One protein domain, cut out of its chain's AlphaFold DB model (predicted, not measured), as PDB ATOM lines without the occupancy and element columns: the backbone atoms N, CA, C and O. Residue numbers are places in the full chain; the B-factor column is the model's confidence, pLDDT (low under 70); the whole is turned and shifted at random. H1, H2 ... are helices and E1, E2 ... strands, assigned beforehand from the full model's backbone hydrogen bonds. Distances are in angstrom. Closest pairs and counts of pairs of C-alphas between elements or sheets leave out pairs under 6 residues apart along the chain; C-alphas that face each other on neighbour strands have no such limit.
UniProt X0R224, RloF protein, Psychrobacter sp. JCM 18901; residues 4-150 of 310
ATOM      1  N   VAL A   4     -18.222  11.195 -36.457       95.19
ATOM      2  CA  VAL A   4     -17.778  10.673 -35.152       95.19
ATOM      3  C   VAL A   4     -18.955  10.310 -34.241       95.19
ATOM      4  O   VAL A   4     -18.984   9.216 -33.683       95.19
ATOM      5  N   LYS A   5     -19.966  11.185 -34.114       94.88
ATOM      6  CA  LYS A   5     -21.161  10.889 -33.301       94.88
ATOM      7  C   LYS A   5     -21.931   9.684 -33.848       94.88
ATOM      8  O   LYS A   5     -22.383   8.853 -33.068       94.88
ATOM      9  N   THR A   6     -22.037   9.572 -35.172       94.25
ATOM     10  CA  THR A   6     -22.716   8.451 -35.844       94.25
ATOM     11  C   THR A   6     -21.979   7.132 -35.613       94.25
ATOM     12  O   THR A   6     -22.606   6.120 -35.300       94.25
ATOM     13  N   PHE A   7     -20.647   7.148 -35.701       94.56
ATOM     14  CA  PHE A   7     -19.806   5.988 -35.415       94.56
ATOM     15  C   PHE A   7     -19.952   5.525 -33.960       94.56
ATOM     16  O   PHE A   7     -20.272   4.363 -33.716       94.56
ATOM     17  N   ILE A   8     -19.805   6.442 -32.995       95.56
ATOM     18  CA  ILE A   8     -19.942   6.131 -31.563       95.56
ATOM     19  C   ILE A   8     -21.340   5.578 -31.263       95.56
ATOM     20  O   ILE A   8     -21.468   4.561 -30.586       95.56
ATOM     21  N   TYR A   9     -22.388   6.209 -31.799       93.19
ATOM     22  CA  TYR A   9     -23.755   5.722 -31.632       93.19
ATOM     23  C   TYR A   9     -23.929   4.306 -32.194       93.19
ATOM     24  O   TYR A   9     -24.496   3.448 -31.521       93.19
ATOM     25  N   SER A  10     -23.399   4.034 -33.389       92.12
ATOM     26  CA  SER A  10     -23.481   2.711 -34.022       92.12
ATOM     27  C   SER A  10     -22.762   1.642 -33.201       92.12
ATOM     28  O   SER A  10     -23.296   0.546 -33.028       92.12
ATOM     29  N   LEU A  11     -21.596   1.965 -32.633       94.56
ATOM     30  CA  LEU A  11     -20.838   1.065 -31.764       94.56
ATOM     31  C   LEU A  11     -21.617   0.733 -30.483       94.56
ATOM     32  O   LEU A  11     -21.766  -0.437 -30.130       94.56
ATOM     33  N   LEU A  12     -22.160   1.754 -29.813       94.75
ATOM     34  CA  LEU A  12     -22.940   1.582 -28.584       94.75
ATOM     35  C   LEU A  12     -24.244   0.821 -28.842       94.75
ATOM     36  O   LEU A  12     -24.569  -0.100 -28.093       94.75
ATOM     37  N   LYS A  13     -24.958   1.149 -29.927       92.75
ATOM     38  CA  LYS A  13     -26.162   0.424 -30.350       92.75
ATOM     39  C   LYS A  13     -25.837  -1.042 -30.626       92.75
ATOM     40  O   LYS A  13     -26.511  -1.914 -30.093       92.75
ATOM     41  N   SER A  14     -24.774  -1.322 -31.377       93.31
ATOM     42  CA  SER A  14     -24.357  -2.696 -31.678       93.31
ATOM     43  C   SER A  14     -24.004  -3.478 -30.415       93.31
ATOM     44  O   SER A  14     -24.423  -4.622 -30.274       93.31
ATOM     45  N   LYS A  15     -23.298  -2.862 -29.454       94.81
ATOM     46  CA  LYS A  15     -22.995  -3.496 -28.163       94.81
ATOM     47  C   LYS A  15     -24.259  -3.786 -27.356       94.81
ATOM     48  O   LYS A  15     -24.387  -4.879 -26.811       94.81
ATOM     49  N   PHE A  16     -25.191  -2.836 -27.303       93.44
ATOM     50  CA  PHE A  16     -26.482  -3.029 -26.648       93.44
ATOM     51  C   PHE A  16     -27.238  -4.210 -27.267       93.44
ATOM     52  O   PHE A  16     -27.657  -5.113 -26.548       93.44
ATOM     53  N   ILE A  17     -27.347  -4.244 -28.598       95.19
ATOM     54  CA  ILE A  17     -28.002  -5.330 -29.334       95.19
ATOM     55  C   ILE A  17     -27.312  -6.665 -29.076       95.19
ATOM     56  O   ILE A  17     -27.984  -7.639 -28.750       95.19
ATOM     57  N   PHE A  18     -25.980  -6.703 -29.149       95.31
ATOM     58  CA  PHE A  18     -25.198  -7.891 -28.825       95.31
ATOM     59  C   PHE A  18     -25.521  -8.403 -27.423       95.31
ATOM     60  O   PHE A  18     -25.704  -9.599 -27.212       95.31
ATOM     61  N   ASP A  19     -25.631  -7.497 -26.452       93.56
ATOM     62  CA  ASP A  19     -25.871  -7.904 -25.081       93.56
ATOM     63  C   ASP A  19     -27.253  -8.484 -24.823       93.56
ATOM     64  O   ASP A  19     -27.391  -9.273 -23.888       93.56
ATOM     65  N   HIS A  20     -28.229  -8.073 -25.626       93.25
ATOM     66  CA  HIS A  20     -29.632  -8.402 -25.444       93.25
ATOM     67  C   HIS A  20     -30.099  -9.509 -26.380       93.25
ATOM     68  O   HIS A  20     -31.010 -10.230 -26.015       93.25
ATOM     69  N   PHE A  21     -29.535  -9.662 -27.574       95.38
ATOM     70  CA  PHE A  21     -30.147 -10.481 -28.626       95.38
ATOM     71  C   PHE A  21     -29.212 -11.534 -29.229       95.38
ATOM     72  O   PHE A  21     -29.618 -12.241 -30.155       95.38
ATOM     73  N   ILE A  22     -28.005 -11.690 -28.673       96.00
ATOM     74  CA  ILE A  22     -27.038 -12.724 -29.056       96.00
ATOM     75  C   ILE A  22     -26.828 -13.712 -27.909       96.00
ATOM     76  O   ILE A  22     -26.717 -13.313 -26.747       96.00
ATOM     77  N   ILE A  23     -26.747 -15.004 -28.241       94.62
ATOM     78  CA  ILE A  23     -26.504 -16.064 -27.259       94.62
ATOM     79  C   ILE A  23     -25.174 -15.907 -26.516       94.62
ATOM     80  O   ILE A  23     -24.155 -15.475 -27.063       94.62
ATOM     81  N   LYS A  24     -25.172 -16.333 -25.255       91.62
ATOM     82  CA  LYS A  24     -24.006 -16.353 -24.368       91.62
ATOM     83  C   LYS A  24     -24.006 -17.644 -23.560       91.62
ATOM     84  O   LYS A  24     -25.059 -18.231 -23.315       91.62
ATOM     85  N   ARG A  25     -22.828 -18.085 -23.113       87.50
ATOM     86  CA  ARG A  25     -22.761 -19.192 -22.154       87.50
ATOM     87  C   ARG A  25     -23.273 -18.728 -20.799       87.50
ATOM     88  O   ARG A  25     -22.858 -17.677 -20.314       87.50
ATOM     89  N   ASN A  26     -24.133 -19.530 -20.186       81.69
ATOM     90  CA  ASN A  26     -24.529 -19.323 -18.806       81.69
ATOM     91  C   ASN A  26     -23.365 -19.701 -17.885       81.69
ATOM     92  O   ASN A  26     -23.059 -20.876 -17.714       81.69
ATOM     93  N   THR A  27     -22.708 -18.708 -17.290       72.25
ATOM     94  CA  THR A  27     -21.579 -18.931 -16.374       72.25
ATOM     95  C   THR A  27     -22.012 -19.397 -14.983       72.25
ATOM     96  O   THR A  27     -21.159 -19.777 -14.190       72.25
ATOM     97  N   GLN A  28     -23.309 -19.331 -14.663       69.50
ATOM     98  CA  GLN A  28     -23.865 -19.783 -13.382       69.50
ATOM     99  C   GLN A  28     -24.320 -21.248 -13.426       69.50
ATOM    100  O   GLN A  28     -24.519 -21.858 -12.380       69.50
ATOM    101  N   ASP A  29     -24.474 -21.817 -14.623       66.00
ATOM    102  CA  ASP A  29     -24.775 -23.232 -14.806       66.00
ATOM    103  C   ASP A  29     -23.473 -24.026 -14.970       66.00
ATOM    104  O   ASP A  29     -22.665 -23.753 -15.857       66.00
ATOM    105  N   SER A  30     -23.302 -25.059 -14.140       59.66
ATOM    106  CA  SER A  30     -22.208 -26.038 -14.218       59.66
ATOM    107  C   SER A  30     -22.017 -26.660 -15.609       59.66
ATOM    108  O   SER A  30     -20.909 -27.077 -15.947       59.66
ATOM    109  N   LYS A  31     -23.076 -26.711 -16.431       64.19
ATOM    110  CA  LYS A  31     -23.039 -27.244 -17.801       64.19
ATOM    111  C   LYS A  31     -22.731 -26.186 -18.864       64.19
ATOM    112  O   LYS A  31     -22.464 -26.548 -20.008       64.19
ATOM    113  N   GLY A  32     -22.744 -24.899 -18.512       68.94
ATOM    114  CA  GLY A  32     -22.403 -23.808 -19.425       68.94
ATOM    115  C   GLY A  32     -23.334 -23.680 -20.632       68.94
ATOM    116  O   GLY A  32     -22.854 -23.329 -21.715       68.94
ATOM    117  N   GLN A  33     -24.625 -24.001 -20.473       83.19
ATOM    118  CA  GLN A  33     -25.605 -23.995 -21.563       83.19
ATOM    119  C   GLN A  33     -25.718 -22.623 -22.241       83.19
ATOM    120  O   GLN A  33     -25.504 -21.572 -21.626       83.19
ATOM    121  N   TRP A  34     -26.053 -22.630 -23.531       90.62
ATOM    122  CA  TRP A  34     -26.334 -21.409 -24.277       90.62
ATOM    123  C   TRP A  34     -27.633 -20.786 -23.784       90.62
ATOM    124  O   TRP A  34     -28.644 -21.462 -23.638       90.62
ATOM    125  N   THR A  35     -27.600 -19.483 -23.534       92.31
ATOM    126  CA  THR A  35     -28.767 -18.712 -23.111       92.31
ATOM    127  C   THR A  35     -28.864 -17.433 -23.918       92.31
ATOM    128  O   THR A  35     -27.852 -16.870 -24.344       92.31
ATOM    129  N   LEU A  36     -30.092 -16.967 -24.108       93.94
ATOM    130  CA  LEU A  36     -30.403 -15.695 -24.737       93.94
ATOM    131  C   LEU A  36     -31.037 -14.795 -23.681       93.94
ATOM    132  O   LEU A  36     -32.258 -14.662 -23.596       93.94
ATOM    133  N   ASN A  37     -30.166 -14.243 -22.835       91.69
ATOM    134  CA  ASN A  37     -30.553 -13.464 -21.672       91.69
ATOM    135  C   ASN A  37     -30.014 -12.040 -21.743       91.69
ATOM    136  O   ASN A  37     -28.860 -11.808 -22.114       91.69
ATOM    137  N   LYS A  38     -30.823 -11.098 -21.262       90.19
ATOM    138  CA  LYS A  38     -30.449  -9.705 -21.020       90.19
ATOM    139  C   LYS A  38     -30.302  -9.438 -19.528       90.19
ATOM    140  O   LYS A  38     -30.983 -10.049 -18.703       90.19
ATOM    141  N   LEU A  39     -29.408  -8.513 -19.187       89.12
ATOM    142  CA  LEU A  39     -29.250  -8.038 -17.817       89.12
ATOM    143  C   LEU A  39     -30.340  -7.004 -17.519       89.12
ATOM    144  O   LEU A  39     -30.459  -6.006 -18.226       89.12
ATOM    145  N   ILE A  40     -31.111  -7.236 -16.462       86.69
ATOM    146  CA  ILE A  40     -32.134  -6.318 -15.969       86.69
ATOM    147  C   ILE A  40     -31.701  -5.816 -14.594       86.69
ATOM    148  O   ILE A  40     -31.291  -6.593 -13.727       86.69
ATOM    149  N   LYS A  41     -31.783  -4.499 -14.395       84.81
ATOM    150  CA  LYS A  41     -31.593  -3.886 -13.084       84.81
ATOM    151  C   LYS A  41     -32.895  -4.001 -12.303       84.81
ATOM    152  O   LYS A  41     -33.951  -3.647 -12.817       84.81
ATOM    153  N   ASN A  42     -32.818  -4.501 -11.079       80.44
ATOM    154  CA  ASN A  42     -33.951  -4.473 -10.172       80.44
ATOM    155  C   ASN A  42     -34.077  -3.048  -9.603       80.44
ATOM    156  O   ASN A  42     -33.081  -2.469  -9.159       80.44
ATOM    157  N   GLU A  43     -35.265  -2.452  -9.696       77.62
ATOM    158  CA  GLU A  43     -35.500  -1.088  -9.209       77.62
ATOM    159  C   GLU A  43     -35.564  -1.043  -7.674       77.62
ATOM    160  O   GLU A  43     -35.046  -0.105  -7.070       77.62
ATOM    161  N   ASP A  44     -36.077  -2.106  -7.044       76.94
ATOM    162  CA  ASP A  44     -36.336  -2.164  -5.599       76.94
ATOM    163  C   ASP A  44     -35.132  -2.648  -4.786       76.94
ATOM    164  O   ASP A  44     -34.850  -2.183  -3.680       76.94
ATOM    165  N   LYS A  45     -34.393  -3.617  -5.325       70.19
ATOM    166  CA  LYS A  45     -33.177  -4.160  -4.713       70.19
ATOM    167  C   LYS A  45     -32.032  -3.676  -5.581       70.19
ATOM    168  O   LYS A  45     -32.072  -3.926  -6.770       70.19
ATOM    169  N   LYS A  46     -31.008  -3.004  -5.035       77.69
ATOM    170  CA  LYS A  46     -29.811  -2.526  -5.776       77.69
ATOM    171  C   LYS A  46     -28.949  -3.676  -6.356       77.69
ATOM    172  O   LYS A  46     -27.736  -3.699  -6.183       77.69
ATOM    173  N   ASN A  47     -29.561  -4.657  -7.006       82.19
ATOM    174  CA  ASN A  47     -28.960  -5.806  -7.650       82.19
ATOM    175  C   ASN A  47     -29.438  -5.895  -9.111       82.19
ATOM    176  O   ASN A  47     -30.304  -5.153  -9.576       82.19
ATOM    177  N   SER A  48     -28.796  -6.761  -9.884       86.12
ATOM    178  CA  SER A  48     -29.142  -7.016 -11.283       86.12
ATOM    179  C   SER A  48     -29.233  -8.517 -11.495       86.12
ATOM    180  O   SER A  48     -28.543  -9.280 -10.821       86.12
ATOM    181  N   TYR A  49     -30.099  -8.937 -12.408       87.12
ATOM    182  CA  TYR A  49     -30.321 -10.345 -12.711       87.12
ATOM    183  C   TYR A  49     -30.502 -10.549 -14.214       87.12
ATOM    184  O   TYR A  49     -30.811  -9.612 -14.952       87.12
ATOM    185  N   TYR A  50     -30.282 -11.776 -14.673       88.12
ATOM    186  CA  TYR A  50     -30.483 -12.147 -16.068       88.12
ATOM    187  C   TYR A  50     -31.907 -12.665 -16.279       88.12
ATOM    188  O   TYR A  50     -32.392 -13.480 -15.497       88.12
ATOM    189  N   LYS A  51     -32.566 -12.203 -17.342       89.81
ATOM    190  CA  LYS A  51     -33.878 -12.688 -17.802       89.81
ATOM    191  C   LYS A  51     -33.790 -13.014 -19.289       89.81
ATOM    192  O   LYS A  51     -33.032 -12.347 -19.997       89.81
ATOM    193  N   ASN A  52     -34.596 -13.966 -19.763       91.00
ATOM    194  CA  ASN A  52     -34.780 -14.212 -21.193       91.00
ATOM    195  C   ASN A  52     -35.043 -12.901 -21.944       91.00
ATOM    196  O   ASN A  52     -35.785 -12.020 -21.486       91.00
ATOM    197  N   SER A  53     -34.412 -12.768 -23.101       91.25
ATOM    198  CA  SER A  53     -34.531 -11.566 -23.921       91.25
ATOM    199  C   SER A  53     -35.917 -11.411 -24.533       91.25
ATOM    200  O   SER A  53     -36.385 -10.272 -24.656       91.25
ATOM    201  N   PHE A  54     -36.562 -12.545 -24.819       91.62
ATOM    202  CA  PHE A  54     -37.912 -12.678 -25.353       91.62
ATOM    203  C   PHE A  54     -38.778 -13.560 -24.446       91.62
ATOM    204  O   PHE A  54     -38.272 -14.387 -23.685       91.62
ATOM    205  N   GLU A  55     -40.094 -13.375 -24.526       86.19
ATOM    206  CA  GLU A  55     -41.068 -14.205 -23.804       86.19
ATOM    207  C   GLU A  55     -41.476 -15.439 -24.619       86.19
ATOM    208  O   GLU A  55     -41.698 -16.501 -24.044       86.19
ATOM    209  N   THR A  56     -41.486 -15.322 -25.950       85.88
ATOM    210  CA  THR A  56     -41.746 -16.415 -26.899       85.88
ATOM    211  C   THR A  56     -40.501 -16.729 -27.727       85.88
ATOM    212  O   THR A  56     -39.587 -15.909 -27.823       85.88
ATOM    213  N   ASP A  57     -40.461 -17.925 -28.322       87.56
ATOM    214  CA  ASP A  57     -39.459 -18.365 -29.313       87.56
ATOM    215  C   ASP A  57     -37.993 -18.376 -28.846       87.56
ATOM    216  O   ASP A  57     -37.091 -18.698 -29.623       87.56
ATOM    217  N   THR A  58     -37.743 -18.090 -27.565       91.00
ATOM    218  CA  THR A  58     -36.403 -18.054 -26.967       91.00
ATOM    219  C   THR A  58     -35.636 -19.347 -27.219       91.00
ATOM    220  O   THR A  58     -34.481 -19.280 -27.626       91.00
ATOM    221  N   ASP A  59     -36.269 -20.511 -27.067       92.31
ATOM    222  CA  ASP A  59     -35.591 -21.797 -27.259       92.31
ATOM    223  C   ASP A  59     -35.161 -22.005 -28.715       92.31
ATOM    224  O   ASP A  59     -34.023 -22.392 -28.974       92.31
ATOM    225  N   LYS A  60     -36.022 -21.665 -29.687       95.31
ATOM    226  CA  LYS A  60     -35.697 -21.762 -31.121       95.31
ATOM    227  C   LYS A  60     -34.549 -20.822 -31.491       95.31
ATOM    228  O   LYS A  60     -33.621 -21.228 -32.189       95.31
ATOM    229  N   LEU A  61     -34.580 -19.592 -30.975       96.75
ATOM    230  CA  LEU A  61     -33.519 -18.604 -31.166       96.75
ATOM    231  C   LEU A  61     -32.199 -19.059 -30.537       96.75
ATOM    232  O   LEU A  61     -31.149 -18.940 -31.169       96.75
ATOM    233  N   VAL A  62     -32.240 -19.605 -29.316       95.69
ATOM    234  CA  VAL A  62     -31.066 -20.182 -28.654       95.69
ATOM    235  C   VAL A  62     -30.507 -21.318 -29.497       95.69
ATOM    236  O   VAL A  62     -29.311 -21.320 -29.778       95.69
ATOM    237  N   MET A  63     -31.348 -22.250 -29.945       95.62
ATOM    238  CA  MET A  63     -30.919 -23.417 -30.710       95.62
ATOM    239  C   MET A  63     -30.280 -23.041 -32.045       95.62
ATOM    240  O   MET A  63     -29.162 -23.478 -32.321       95.62
ATOM    241  N   LEU A  64     -30.919 -22.179 -32.837       97.56
ATOM    242  CA  LEU A  64     -30.400 -21.797 -34.149       97.56
ATOM    243  C   LEU A  64     -29.120 -20.957 -34.046       97.56
ATOM    244  O   LEU A  64     -28.135 -21.230 -34.735       97.56
ATOM    245  N   GLN A  65     -29.075 -19.978 -33.134       97.38
ATOM    246  CA  GLN A  65     -27.839 -19.230 -32.886       97.38
ATOM    247  C   GLN A  65     -26.722 -20.143 -32.368       97.38
ATOM    248  O   GLN A  65     -25.558 -19.952 -32.723       97.38
ATOM    249  N   SER A  66     -27.056 -21.156 -31.563       95.19
ATOM    250  CA  SER A  66     -26.067 -22.113 -31.061       95.19
ATOM    251  C   SER A  66     -25.521 -22.969 -32.193       95.19
ATOM    252  O   SER A  66     -24.304 -23.110 -32.284       95.19
ATOM    253  N   ALA A  67     -26.380 -23.455 -33.096       95.88
ATOM    254  CA  ALA A  67     -25.976 -24.178 -34.300       95.88
ATOM    255  C   ALA A  67     -24.992 -23.354 -35.147       95.88
ATOM    256  O   ALA A  67     -23.926 -23.850 -35.520       95.88
ATOM    257  N   PHE A  68     -25.283 -22.070 -35.385       96.12
ATOM    258  CA  PHE A  68     -24.359 -21.160 -36.067       96.12
ATOM    259  C   PHE A  68     -23.032 -20.994 -35.315       96.12
ATOM    260  O   PHE A  68     -21.947 -21.071 -35.906       96.12
ATOM    261  N   HIS A  69     -23.107 -20.767 -34.003       94.38
ATOM    262  CA  HIS A  69     -21.937 -20.499 -33.182       94.38
ATOM    263  C   HIS A  69     -20.983 -21.693 -33.148       94.38
ATOM    264  O   HIS A  69     -19.792 -21.527 -33.409       94.38
ATOM    265  N   VAL A  70     -21.488 -22.899 -32.871       92.19
ATOM    266  CA  VAL A  70     -20.643 -24.099 -32.770       92.19
ATOM    267  C   VAL A  70     -20.092 -24.550 -34.122       92.19
ATOM    268  O   VAL A  70     -19.082 -25.247 -34.162       92.19
ATOM    269  N   SER A  71     -20.702 -24.097 -35.221       93.06
ATOM    270  CA  SER A  71     -20.228 -24.351 -36.585       93.06
ATOM    271  C   SER A  71     -19.104 -23.416 -37.040       93.06
ATOM    272  O   SER A  71     -18.514 -23.622 -38.097       93.06
ATOM    273  N   THR A  72     -18.799 -22.378 -36.253       85.94
ATOM    274  CA  THR A  72     -17.755 -21.385 -36.546       85.94
ATOM    275  C   THR A  72     -16.700 -21.373 -35.435       85.94
ATOM    276  O   THR A  72     -16.676 -20.461 -34.599       85.94
ATOM    277  N   PRO A  73     -15.816 -22.393 -35.395       68.00
ATOM    278  CA  PRO A  73     -14.856 -22.569 -34.305       68.00
ATOM    279  C   PRO A  73     -13.795 -21.462 -34.262       68.00
ATOM    280  O   PRO A  73     -13.217 -21.204 -33.207       68.00
ATOM    281  N   THR A  74     -13.558 -20.764 -35.375       72.81
ATOM    282  CA  THR A  74     -12.651 -19.617 -35.413       72.81
ATOM    283  C   THR A  74     -13.237 -18.423 -34.658       72.81
ATOM    284  O   THR A  74     -14.439 -18.131 -34.696       72.81
ATOM    285  N   THR A  75     -12.371 -17.700 -33.949       66.56
ATOM    286  CA  THR A  75     -12.726 -16.441 -33.276       66.56
ATOM    287  C   THR A  75     -12.953 -15.311 -34.279       66.56
ATOM    288  O   THR A  75     -13.802 -14.452 -34.046       66.56
ATOM    289  N   ASN A  76     -12.261 -15.367 -35.418       69.44
ATOM    290  CA  ASN A  76     -12.422 -14.457 -36.548       69.44
ATOM    291  C   ASN A  76     -13.504 -14.960 -37.519       69.44
ATOM    292  O   ASN A  76     -13.823 -16.151 -37.537       69.44
ATOM    293  N   TYR A  77     -14.034 -14.051 -38.347       74.31
ATOM    294  CA  TYR A  77     -14.967 -14.366 -39.441       74.31
ATOM    295  C   TYR A  77     -16.305 -14.981 -38.995       74.31
ATOM    296  O   TYR A  77     -16.859 -15.870 -39.639       74.31
ATOM    297  N   LYS A  78     -16.877 -14.481 -37.888       89.12
ATOM    298  CA  LYS A  78     -18.231 -14.854 -37.437       89.12
ATOM    299  C   LYS A  78     -19.305 -14.181 -38.299       89.12
ATOM    300  O   LYS A  78     -20.028 -13.299 -37.846       89.12
ATOM    301  N   HIS A  79     -19.406 -14.600 -39.556       93.56
ATOM    302  CA  HIS A  79     -20.337 -14.018 -40.525       93.56
ATOM    303  C   HIS A  79     -21.804 -14.187 -40.120       93.56
ATOM    304  O   HIS A  79     -22.592 -13.274 -40.339       93.56
ATOM    305  N   TRP A  80     -22.157 -15.289 -39.448       94.69
ATOM    306  CA  TRP A  80     -23.489 -15.448 -38.857       94.69
ATOM    307  C   TRP A  80     -23.779 -14.349 -37.825       94.69
ATOM    308  O   TRP A  80     -24.845 -13.748 -37.851       94.69
ATOM    309  N   LEU A  81     -22.810 -14.028 -36.957       95.06
ATOM    310  CA  LEU A  81     -22.973 -13.010 -35.923       95.06
ATOM    311  C   LEU A  81     -23.140 -11.635 -36.565       95.06
ATOM    312  O   LEU A  81     -23.978 -10.855 -36.129       95.06
ATOM    313  N   ASN A  82     -22.377 -11.359 -37.623       94.25
ATOM    314  CA  ASN A  82     -22.525 -10.137 -38.401       94.25
ATOM    315  C   ASN A  82     -23.925 -10.023 -39.031       94.25
ATOM    316  O   ASN A  82     -24.572  -8.993 -38.874       94.25
ATOM    317  N   ALA A  83     -24.420 -11.088 -39.673       94.44
ATOM    318  CA  ALA A  83     -25.755 -11.122 -40.275       94.44
ATOM    319  C   ALA A  83     -26.854 -10.818 -39.247       94.44
ATOM    320  O   ALA A  83     -27.683  -9.926 -39.429       94.44
ATOM    321  N   VAL A  84     -26.790 -11.517 -38.115       94.44
ATOM    322  CA  VAL A  84     -27.753 -11.409 -37.023       94.44
ATOM    323  C   VAL A  84     -27.714 -10.023 -36.366       94.44
ATOM    324  O   VAL A  84     -28.759  -9.409 -36.143       94.44
ATOM    325  N   LEU A  85     -26.516  -9.486 -36.099       95.12
ATOM    326  CA  LEU A  85     -26.352  -8.138 -35.548       95.12
ATOM    327  C   LEU A  85     -26.830  -7.060 -36.516       95.12
ATOM    328  O   LEU A  85     -27.448  -6.095 -36.071       95.12
ATOM    329  N   TYR A  86     -26.554  -7.208 -37.811       94.25
ATOM    330  CA  TYR A  86     -26.981  -6.259 -38.832       94.25
ATOM    331  C   TYR A  86     -28.507  -6.133 -38.858       94.25
ATOM    332  O   TYR A  86     -29.034  -5.022 -38.736       94.25
ATOM    333  N   TYR A  87     -29.214  -7.266 -38.904       94.88
ATOM    334  CA  TYR A  87     -30.670  -7.288 -38.821       94.88
ATOM    335  C   TYR A  87     -31.175  -6.680 -37.511       94.88
ATOM    336  O   TYR A  87     -31.945  -5.719 -37.521       94.88
ATOM    337  N   ALA A  88     -30.690  -7.171 -36.368       94.94
ATOM    338  CA  ALA A  88     -31.165  -6.710 -35.070       94.94
ATOM    339  C   ALA A  88     -30.903  -5.206 -34.860       94.94
ATOM    340  O   ALA A  88     -31.760  -4.492 -34.345       94.94
ATOM    341  N   CYS A  89     -29.771  -4.670 -35.330       94.00
ATOM    342  CA  CYS A  89     -29.490  -3.234 -35.283       94.00
ATOM    343  C   CYS A  89     -30.425  -2.414 -36.177       94.00
ATOM    344  O   CYS A  89     -30.791  -1.298 -35.800       94.00
ATOM    345  N   LYS A  90     -30.807  -2.928 -37.348       92.56
ATOM    346  CA  LYS A  90     -31.702  -2.237 -38.284       92.56
ATOM    347  C   LYS A  90     -33.158  -2.252 -37.810       92.56
ATOM    348  O   LYS A  90     -33.847  -1.247 -37.961       92.56
ATOM    349  N   HIS A  91     -33.597  -3.354 -37.204       93.50
ATOM    350  CA  HIS A  91     -34.998  -3.587 -36.842       93.50
ATOM    351  C   HIS A  91     -35.330  -3.301 -35.372       93.50
ATOM    352  O   HIS A  91     -36.503  -3.234 -35.015       93.50
ATOM    353  N   TYR A  92     -34.331  -3.079 -34.514       93.00
ATOM    354  CA  TYR A  92     -34.579  -2.671 -33.134       93.00
ATOM    355  C   TYR A  92     -35.154  -1.255 -33.048       93.00
ATOM    356  O   TYR A  92     -34.523  -0.283 -33.485       93.00
ATOM    357  N   LYS A  93     -36.306  -1.146 -32.383       88.25
ATOM    358  CA  LYS A  93     -36.999   0.111 -32.108       88.25
ATOM    359  C   LYS A  93     -36.997   0.415 -30.612       88.25
ATOM    360  O   LYS A  93     -37.445  -0.386 -29.794       88.25
ATOM    361  N   HIS A  94     -36.474   1.583 -30.253       77.62
ATOM    362  CA  HIS A  94     -36.435   2.049 -28.868       77.62
ATOM    363  C   HIS A  94     -37.808   2.607 -28.456       77.62
ATOM    364  O   HIS A  94     -38.363   3.420 -29.187       77.62
ATOM    365  N   GLY A  95     -38.339   2.188 -27.301       68.56
ATOM    366  CA  GLY A  95     -39.626   2.665 -26.765       68.56
ATOM    367  C   GLY A  95     -40.875   1.874 -27.194       68.56
ATOM    368  O   GLY A  95     -41.941   2.109 -26.640       68.56
ATOM    369  N   GLU A  96     -40.749   0.922 -28.128       66.00
ATOM    370  CA  GLU A  96     -41.783  -0.077 -28.471       66.00
ATOM    371  C   GLU A  96     -41.476  -1.434 -27.782       66.00
ATOM    372  O   GLU A  96     -40.641  -1.500 -26.880       66.00
ATOM    373  N   MET A  97     -42.079  -2.548 -28.235       65.00
ATOM    374  CA  MET A  97     -41.799  -3.927 -27.770       65.00
ATOM    375  C   MET A  97     -40.344  -4.417 -28.004       65.00
ATOM    376  O   MET A  97     -40.039  -5.588 -27.789       65.00
ATOM    377  N   GLY A  98     -39.418  -3.546 -28.421       85.25
ATOM    378  CA  GLY A  98     -38.028  -3.887 -28.716       85.25
ATOM    379  C   GLY A  98     -37.874  -4.572 -30.074       85.25
ATOM    380  O   GLY A  98     -38.388  -4.090 -31.082       85.25
ATOM    381  N   LEU A  99     -37.115  -5.668 -30.120       91.69
ATOM    382  CA  LEU A  99     -37.012  -6.520 -31.308       91.69
ATOM    383  C   LEU A  99     -38.170  -7.531 -31.286       91.69
ATOM    384  O   LEU A  99     -38.469  -8.089 -30.235       91.69
ATOM    385  N   ASN A 100     -38.832  -7.772 -32.417       92.94
ATOM    386  CA  ASN A 100     -39.890  -8.782 -32.499       92.94
ATOM    387  C   ASN A 100     -39.259 -10.184 -32.589       92.94
ATOM    388  O   ASN A 100     -38.450 -10.417 -33.484       92.94
ATOM    389  N   SER A 101     -39.600 -11.095 -31.670       93.62
ATOM    390  CA  SER A 101     -39.010 -12.444 -31.593       93.62
ATOM    391  C   SER A 101     -39.310 -13.297 -32.824       93.62
ATOM    392  O   SER A 101     -38.393 -13.927 -33.344       93.62
ATOM    393  N   VAL A 102     -40.553 -13.273 -33.310       94.50
ATOM    394  CA  VAL A 102     -41.009 -14.052 -34.473       94.50
ATOM    395  C   VAL A 102     -40.279 -13.595 -35.734       94.50
ATOM    396  O   VAL A 102     -39.542 -14.369 -36.329       94.50
ATOM    397  N   ALA A 103     -40.347 -12.300 -36.058       94.00
ATOM    398  CA  ALA A 103     -39.667 -11.741 -37.227       94.00
ATOM    399  C   ALA A 103     -38.135 -11.860 -37.140       94.00
ATOM    400  O   ALA A 103     -37.442 -11.839 -38.156       94.00
ATOM    401  N   TYR A 104     -37.575 -11.923 -35.930       95.94
ATOM    402  CA  TYR A 104     -36.153 -12.178 -35.740       95.94
ATOM    403  C   TYR A 104     -35.802 -13.635 -36.021       95.94
ATOM    404  O   TYR A 104     -34.845 -13.888 -36.748       95.94
ATOM    405  N   LEU A 105     -36.579 -14.582 -35.491       96.69
ATOM    406  CA  LEU A 105     -36.399 -16.002 -35.765       96.69
ATOM    407  C   LEU A 105     -36.528 -16.295 -37.263       96.69
ATOM    408  O   LEU A 105     -35.619 -16.909 -37.819       96.69
ATOM    409  N   ASP A 106     -37.577 -15.782 -37.909       94.38
ATOM    410  CA  ASP A 106     -37.812 -15.950 -39.347       94.38
ATOM    411  C   ASP A 106     -36.587 -15.505 -40.156       94.38
ATOM    412  O   ASP A 106     -36.094 -16.234 -41.017       94.38
ATOM    413  N   HIS A 107     -36.017 -14.345 -39.815       93.94
ATOM    414  CA  HIS A 107     -34.817 -13.845 -40.480       93.94
ATOM    415  C   HIS A 107     -33.572 -14.712 -40.223       93.94
ATOM    416  O   HIS A 107     -32.748 -14.908 -41.116       93.94
ATOM    417  N   LEU A 108     -33.400 -15.247 -39.011       96.00
ATOM    418  CA  LEU A 108     -32.293 -16.165 -38.719       96.00
ATOM    419  C   LEU A 108     -32.409 -17.455 -39.537       96.00
ATOM    420  O   LEU A 108     -31.395 -17.962 -40.022       96.00
ATOM    421  N   GLU A 109     -33.624 -17.975 -39.701       95.56
ATOM    422  CA  GLU A 109     -33.888 -19.140 -40.542       95.56
ATOM    423  C   GLU A 109     -33.651 -18.832 -42.028       95.56
ATOM    424  O   GLU A 109     -33.060 -19.652 -42.730       95.56
ATOM    425  N   GLU A 110     -34.017 -17.640 -42.506       92.94
ATOM    426  CA  GLU A 110     -33.680 -17.174 -43.858       92.94
ATOM    427  C   GLU A 110     -32.169 -17.132 -44.092       92.94
ATOM    428  O   GLU A 110     -31.684 -17.672 -45.085       92.94
ATOM    429  N   ILE A 111     -31.404 -16.560 -43.156       93.81
ATOM    430  CA  ILE A 111     -29.938 -16.543 -43.224       93.81
ATOM    431  C   ILE A 111     -29.367 -17.966 -43.201       93.81
ATOM    432  O   ILE A 111     -28.406 -18.253 -43.922       93.81
ATOM    433  N   ALA A 112     -29.950 -18.877 -42.417       95.62
ATOM    434  CA  ALA A 112     -29.528 -20.275 -42.388       95.62
ATOM    435  C   ALA A 112     -29.729 -20.939 -43.757       95.62
ATOM    436  O   ALA A 112     -28.777 -21.501 -44.305       95.62
ATOM    437  N   ARG A 113     -30.923 -20.798 -44.350       93.69
ATOM    438  CA  ARG A 113     -31.224 -21.283 -45.706       93.69
ATOM    439  C   ARG A 113     -30.287 -20.667 -46.742       93.69
ATOM    440  O   ARG A 113     -29.755 -21.381 -47.589       93.69
ATOM    441  N   ALA A 114     -30.014 -19.370 -46.641       92.38
ATOM    442  CA  ALA A 114     -29.113 -18.666 -47.542       92.38
ATOM    443  C   ALA A 114     -27.682 -19.207 -47.484       92.38
ATOM    444  O   ALA A 114     -27.084 -19.487 -48.518       92.38
ATOM    445  N   PHE A 115     -27.131 -19.403 -46.284       94.38
ATOM    446  CA  PHE A 115     -25.798 -19.989 -46.130       94.38
ATOM    447  C   PHE A 115     -25.744 -21.412 -46.691       94.38
ATOM    448  O   PHE A 115     -24.766 -21.777 -47.348       94.38
ATOM    449  N   MET A 116     -26.798 -22.201 -46.486       94.50
ATOM    450  CA  MET A 116     -26.897 -23.542 -47.058       94.50
ATOM    451  C   MET A 116     -26.904 -23.498 -48.590       94.50
ATOM    452  O   MET A 116     -26.031 -24.095 -49.216       94.50
ATOM    453  N   LEU A 117     -27.824 -22.747 -49.197       91.75
ATOM    454  CA  LEU A 117     -28.076 -22.778 -50.641       91.75
ATOM    455  C   LEU A 117     -27.100 -21.949 -51.478       91.75
ATOM    456  O   LEU A 117     -26.827 -22.313 -52.613       91.75
ATOM    457  N   LYS A 118     -26.577 -20.837 -50.953       89.88
ATOM    458  CA  LYS A 118     -25.698 -19.918 -51.701       89.88
ATOM    459  C   LYS A 118     -24.226 -20.099 -51.379       89.88
ATOM    460  O   LYS A 118     -23.395 -19.424 -51.967       89.88
ATOM    461  N   ARG A 119     -23.873 -20.996 -50.455       93.06
ATOM    462  CA  ARG A 119     -22.468 -21.196 -50.086       93.06
ATOM    463  C   ARG A 119     -22.077 -22.646 -49.867       93.06
ATOM    464  O   ARG A 119     -21.030 -23.068 -50.359       93.06
ATOM    465  N   TYR A 120     -22.861 -23.411 -49.115       95.12
ATOM    466  CA  TYR A 120     -22.437 -24.754 -48.706       95.12
ATOM    467  C   TYR A 120     -22.864 -25.864 -49.674       95.12
ATOM    468  O   TYR A 120     -22.097 -26.805 -49.847       95.12
ATOM    469  N   LEU A 121     -24.028 -25.740 -50.318       94.00
ATOM    470  CA  LEU A 121     -24.648 -26.768 -51.166       94.00
ATOM    471  C   LEU A 121     -24.820 -26.304 -52.627       94.00
ATOM    472  O   LEU A 121     -25.853 -26.561 -53.243       94.00
ATOM    473  N   THR A 122     -23.842 -25.574 -53.165       90.12
ATOM    474  CA  THR A 122     -23.905 -24.977 -54.513       90.12
ATOM    475  C   THR A 122     -22.576 -25.030 -55.242       90.12
ATOM    476  O   THR A 122     -21.527 -24.936 -54.613       90.12
ATOM    477  N   ASP A 123     -22.606 -25.123 -56.564       89.00
ATOM    478  CA  ASP A 123     -21.404 -25.044 -57.396       89.00
ATOM    479  C   ASP A 123     -20.783 -23.642 -57.415       89.00
ATOM    480  O   ASP A 123     -19.563 -23.517 -57.501       89.00
ATOM    481  N   GLU A 124     -21.592 -22.600 -57.201       89.62
ATOM    482  CA  GLU A 124     -21.170 -21.198 -57.254       89.62
ATOM    483  C   GLU A 124     -21.332 -20.521 -55.882       89.62
ATOM    484  O   GLU A 124     -22.343 -19.869 -55.609       89.62
ATOM    485  N   PRO A 125     -20.370 -20.703 -54.955       91.94
ATOM    486  CA  PRO A 125     -20.481 -20.155 -53.613       91.94
ATOM    487  C   PRO A 125     -20.325 -18.631 -53.603       91.94
ATOM    488  O   PRO A 125     -19.259 -18.091 -53.899       91.94
ATOM    489  N   ASP A 126     -21.358 -17.944 -53.134       91.38
ATOM    490  CA  ASP A 126     -21.334 -16.515 -52.864       91.38
ATOM    491  C   ASP A 126     -20.515 -16.186 -51.606       91.38
ATOM    492  O   ASP A 126     -20.472 -16.938 -50.621       91.38
ATOM    493  N   ASP A 127     -19.887 -15.006 -51.611       92.50
ATOM    494  CA  ASP A 127     -19.264 -14.437 -50.417       92.50
ATOM    495  C   ASP A 127     -20.313 -14.030 -49.370       92.50
ATOM    496  O   ASP A 127     -21.411 -13.573 -49.696       92.50
ATOM    497  N   TYR A 128     -19.957 -14.132 -48.087       92.75
ATOM    498  CA  TYR A 128     -20.854 -13.753 -46.998       92.75
ATOM    499  C   TYR A 128     -21.322 -12.298 -47.083       92.75
ATOM    500  O   TYR A 128     -22.460 -12.023 -46.721       92.75
ATOM    501  N   HIS A 129     -20.497 -11.362 -47.560       93.25
ATOM    502  CA  HIS A 129     -20.912  -9.974 -47.755       93.25
ATOM    503  C   HIS A 129     -22.067  -9.873 -48.758       93.25
ATOM    504  O   HIS A 129     -23.052  -9.183 -48.493       93.25
ATOM    505  N   LYS A 130     -21.969 -10.586 -49.889       91.94
ATOM    506  CA  LYS A 130     -23.038 -10.642 -50.895       91.94
ATOM    507  C   LYS A 130     -24.306 -11.234 -50.285       91.94
ATOM    508  O   LYS A 130     -25.362 -10.608 -50.351       91.94
ATOM    509  N   ILE A 131     -24.181 -12.364 -49.587       91.62
ATOM    510  CA  ILE A 131     -25.322 -13.022 -48.944       91.62
ATOM    511  C   ILE A 131     -26.000 -12.089 -47.926       91.62
ATOM    512  O   ILE A 131     -27.213 -11.929 -47.975       91.62
ATOM    513  N   ILE A 132     -25.237 -11.442 -47.040       92.19
ATOM    514  CA  ILE A 132     -25.768 -10.675 -45.901       92.19
ATOM    515  C   ILE A 132     -26.324  -9.304 -46.309       92.19
ATOM    516  O   ILE A 132     -27.333  -8.867 -45.757       92.19
ATOM    517  N   TYR A 133     -25.663  -8.596 -47.228       91.00
ATOM    518  CA  TYR A 133     -25.971  -7.184 -47.496       91.00
ATOM    519  C   TYR A 133     -26.630  -6.924 -48.847       91.00
ATOM    520  O   TYR A 133     -27.243  -5.871 -49.014       91.00
ATOM    521  N   GLN A 134     -26.478  -7.831 -49.814       86.75
ATOM    522  CA  GLN A 134     -26.930  -7.620 -51.194       86.75
ATOM    523  C   GLN A 134     -28.099  -8.528 -51.576       86.75
ATOM    524  O   GLN A 134     -28.732  -8.305 -52.605       86.75
ATOM    525  N   THR A 135     -28.426  -9.514 -50.741       78.25
ATOM    526  CA  THR A 135     -29.612 -10.340 -50.943       78.25
ATOM    527  C   THR A 135     -30.841  -9.623 -50.401       78.25
ATOM    528  O   THR A 135     -30.991  -9.463 -49.192       78.25
ATOM    529  N   SER A 136     -31.711  -9.162 -51.298       67.12
ATOM    530  CA  SER A 136     -32.936  -8.445 -50.932       67.12
ATOM    531  C   SER A 136     -34.085  -9.368 -50.521       67.12
ATOM    532  O   SER A 136     -34.924  -8.955 -49.727       67.12
ATOM    533  N   ASP A 137     -34.128 -10.587 -51.062       69.88
ATOM    534  CA  ASP A 137     -35.151 -11.591 -50.761       69.88
ATOM    535  C   ASP A 137     -34.574 -13.000 -50.960       69.88
ATOM    536  O   ASP A 137     -34.246 -13.406 -52.079       69.88
ATOM    537  N   PHE A 138     -34.432 -13.747 -49.865       64.31
ATOM    538  CA  PHE A 138     -33.925 -15.118 -49.898       64.31
ATOM    539  C   PHE A 138     -34.907 -16.105 -50.540       64.31
ATOM    540  O   PHE A 138     -34.472 -17.107 -51.107       64.31
ATOM    541  N   ASN A 139     -36.209 -15.812 -50.510       60.34
ATOM    542  CA  ASN A 139     -37.251 -16.652 -51.097       60.34
ATOM    543  C   ASN A 139     -37.352 -16.444 -52.615       60.34
ATOM    544  O   ASN A 139     -37.590 -17.399 -53.354       60.34
ATOM    545  N   LYS A 140     -37.079 -15.231 -53.115       62.62
ATOM    546  CA  LYS A 140     -37.014 -14.957 -54.563       62.62
ATOM    547  C   LYS A 140     -35.874 -15.712 -55.262       62.62
ATOM    548  O   LYS A 140     -35.974 -16.094 -56.421       62.62
ATOM    549  N   LEU A 141     -34.801 -16.015 -54.537       55.06
ATOM    550  CA  LEU A 141     -33.675 -16.786 -55.070       55.06
ATOM    551  C   LEU A 141     -34.014 -18.263 -55.321       55.06
ATOM    552  O   LEU A 141     -33.339 -18.901 -56.125       55.06
ATOM    553  N   LEU A 142     -35.050 -18.799 -54.666       55.84
ATOM    554  CA  LEU A 142     -35.585 -20.135 -54.953       55.84
ATOM    555  C   LEU A 142     -36.345 -20.163 -56.284       55.84
ATOM    556  O   LEU A 142     -36.349 -21.187 -56.953       55.84
ATOM    557  N   THR A 143     -36.954 -19.040 -56.676       52.34
ATOM    558  CA  THR A 143     -37.722 -18.900 -57.924       52.34
ATOM    559  C   THR A 143     -36.856 -18.445 -59.103       52.34
ATOM    560  O   THR A 143     -37.072 -18.885 -60.228       52.34
ATOM    561  N   GLU A 144     -35.805 -17.654 -58.891       51.47
ATOM    562  CA  GLU A 144     -34.874 -17.281 -59.973       51.47
ATOM    563  C   GLU A 144     -34.044 -18.479 -60.475       51.47
ATOM    564  O   GLU A 144     -33.847 -18.617 -61.679       51.47
ATOM    565  N   HIS A 145     -33.681 -19.424 -59.598       49.69
ATOM    566  CA  HIS A 145     -33.077 -20.707 -60.002       49.69
ATOM    567  C   HIS A 145     -34.031 -21.622 -60.787       49.69
ATOM    568  O   HIS A 145     -33.576 -22.545 -61.455       49.69
ATOM    569  N   THR A 146     -35.345 -21.373 -60.739       47.97
ATOM    570  CA  THR A 146     -36.329 -22.101 -61.562       47.97
ATOM    571  C   THR A 146     -36.517 -21.498 -62.957       47.97
ATOM    572  O   THR A 146     -37.129 -22.137 -63.808       47.97
ATOM    573  N   HIS A 147     -35.974 -20.301 -63.221       46.44
ATOM    574  CA  HIS A 147     -36.028 -19.679 -64.548       46.44
ATOM    575  C   HIS A 147     -34.895 -20.138 -65.481       46.44
ATOM    576  O   HIS A 147     -35.106 -20.172 -66.691       46.44
ATOM    577  N   ASP A 148     -33.761 -20.592 -64.935       46.62
ATOM    578  CA  ASP A 148     -32.681 -21.255 -65.677       46.62
ATOM    579  C   ASP A 148     -32.732 -22.780 -65.467       46.62
ATOM    580  O   ASP A 148     -31.916 -23.321 -64.740       46.62
ATOM    581  N   ASN A 149     -33.698 -23.479 -66.083       47.06
ATOM    582  CA  ASN A 149     -33.706 -24.926 -66.412       47.06
ATOM    583  C   ASN A 149     -33.145 -25.982 -65.411       47.06
ATOM    584  O   ASN A 149     -32.981 -27.144 -65.793       47.06
ATOM    585  N   LEU A 150     -32.875 -25.678 -64.140       55.34
ATOM    586  CA  LEU A 150     -32.636 -26.690 -63.119       55.34
ATOM    587  C   LEU A 150     -33.996 -27.117 -62.585       55.34
ATOM    588  O   LEU A 150     -34.597 -26.452 -61.741       55.34
TER     589      LEU A 150
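What this domain is: This is residues 4 to 150 of the 310 residues of the protein "RloF protein" of Psychrobacter sp. JCM 18901 (UniProt X0R224). Three helices, H2, H3 and H4, make the core, with H5 packed on H4 and residues 13 to 21 of H1 packed on H3; the strand hairpin E1 E2 lies towards one end of the long axis, a tail with short H6 at the other. Residues 4 to 9, 42 to 47 and 143 to 150 stick out. The printed part has 147 residues, mostly helix by class, with named elements in the order H1 E1 E2 H2 H3 H4 H5 H6 and an antiparallel sheet E1 - E2. It is only just compact, close to loose, with a radius of gyration of the C-alphas of 17.4 A, and spans 65 by 40 by 29 A.

How they stand to each other: Look first at the hairpin of E1, residues 37 to 41, and E2, residues 48 to 52, where N 38 and O 51 are 2.8 A apart, within hydrogen-bond range. H1, residues 4 to 21, touches H3, residues 79 to 91, about perpendicular at 74 degrees; their closest C-alphas are Ser 14 and Cys 89, 6.3 A. The hub is H4, residues 101 to 120, which forms a helical hairpin with H3, C-alphas Val 84 and Leu 108 being closest at 6.8 A. H4 touches H2, residues 58 to 70, at Leu 105 and Leu 61, closest C-alphas at 6.0 A, and H5, residues 128 to 134, at Ala 114 and Ile 131, closest C-alphas at 6.9 A. H6, residues 140 to 144, is near H4. In the six helices every O i to N i+4 pair is within hydrogen-bond range.

Where its parts are: Find C-alpha 4 at (-17.778, 10.673, -35.152); from there H1 runs 25.4 A. H4 begins at C-alpha 101, (-39.010, -12.444, -31.593), and runs 26.8 A; H2 runs 17.8 A and H3 18.4 A.

The domain as a whole: The farthest C-alphas, Lys 45 and Asn 149, are 65.1 A apart. The printed part has no cut; the link H1 to E1 is long. Low confidence, under 70, includes residues 136 to 150.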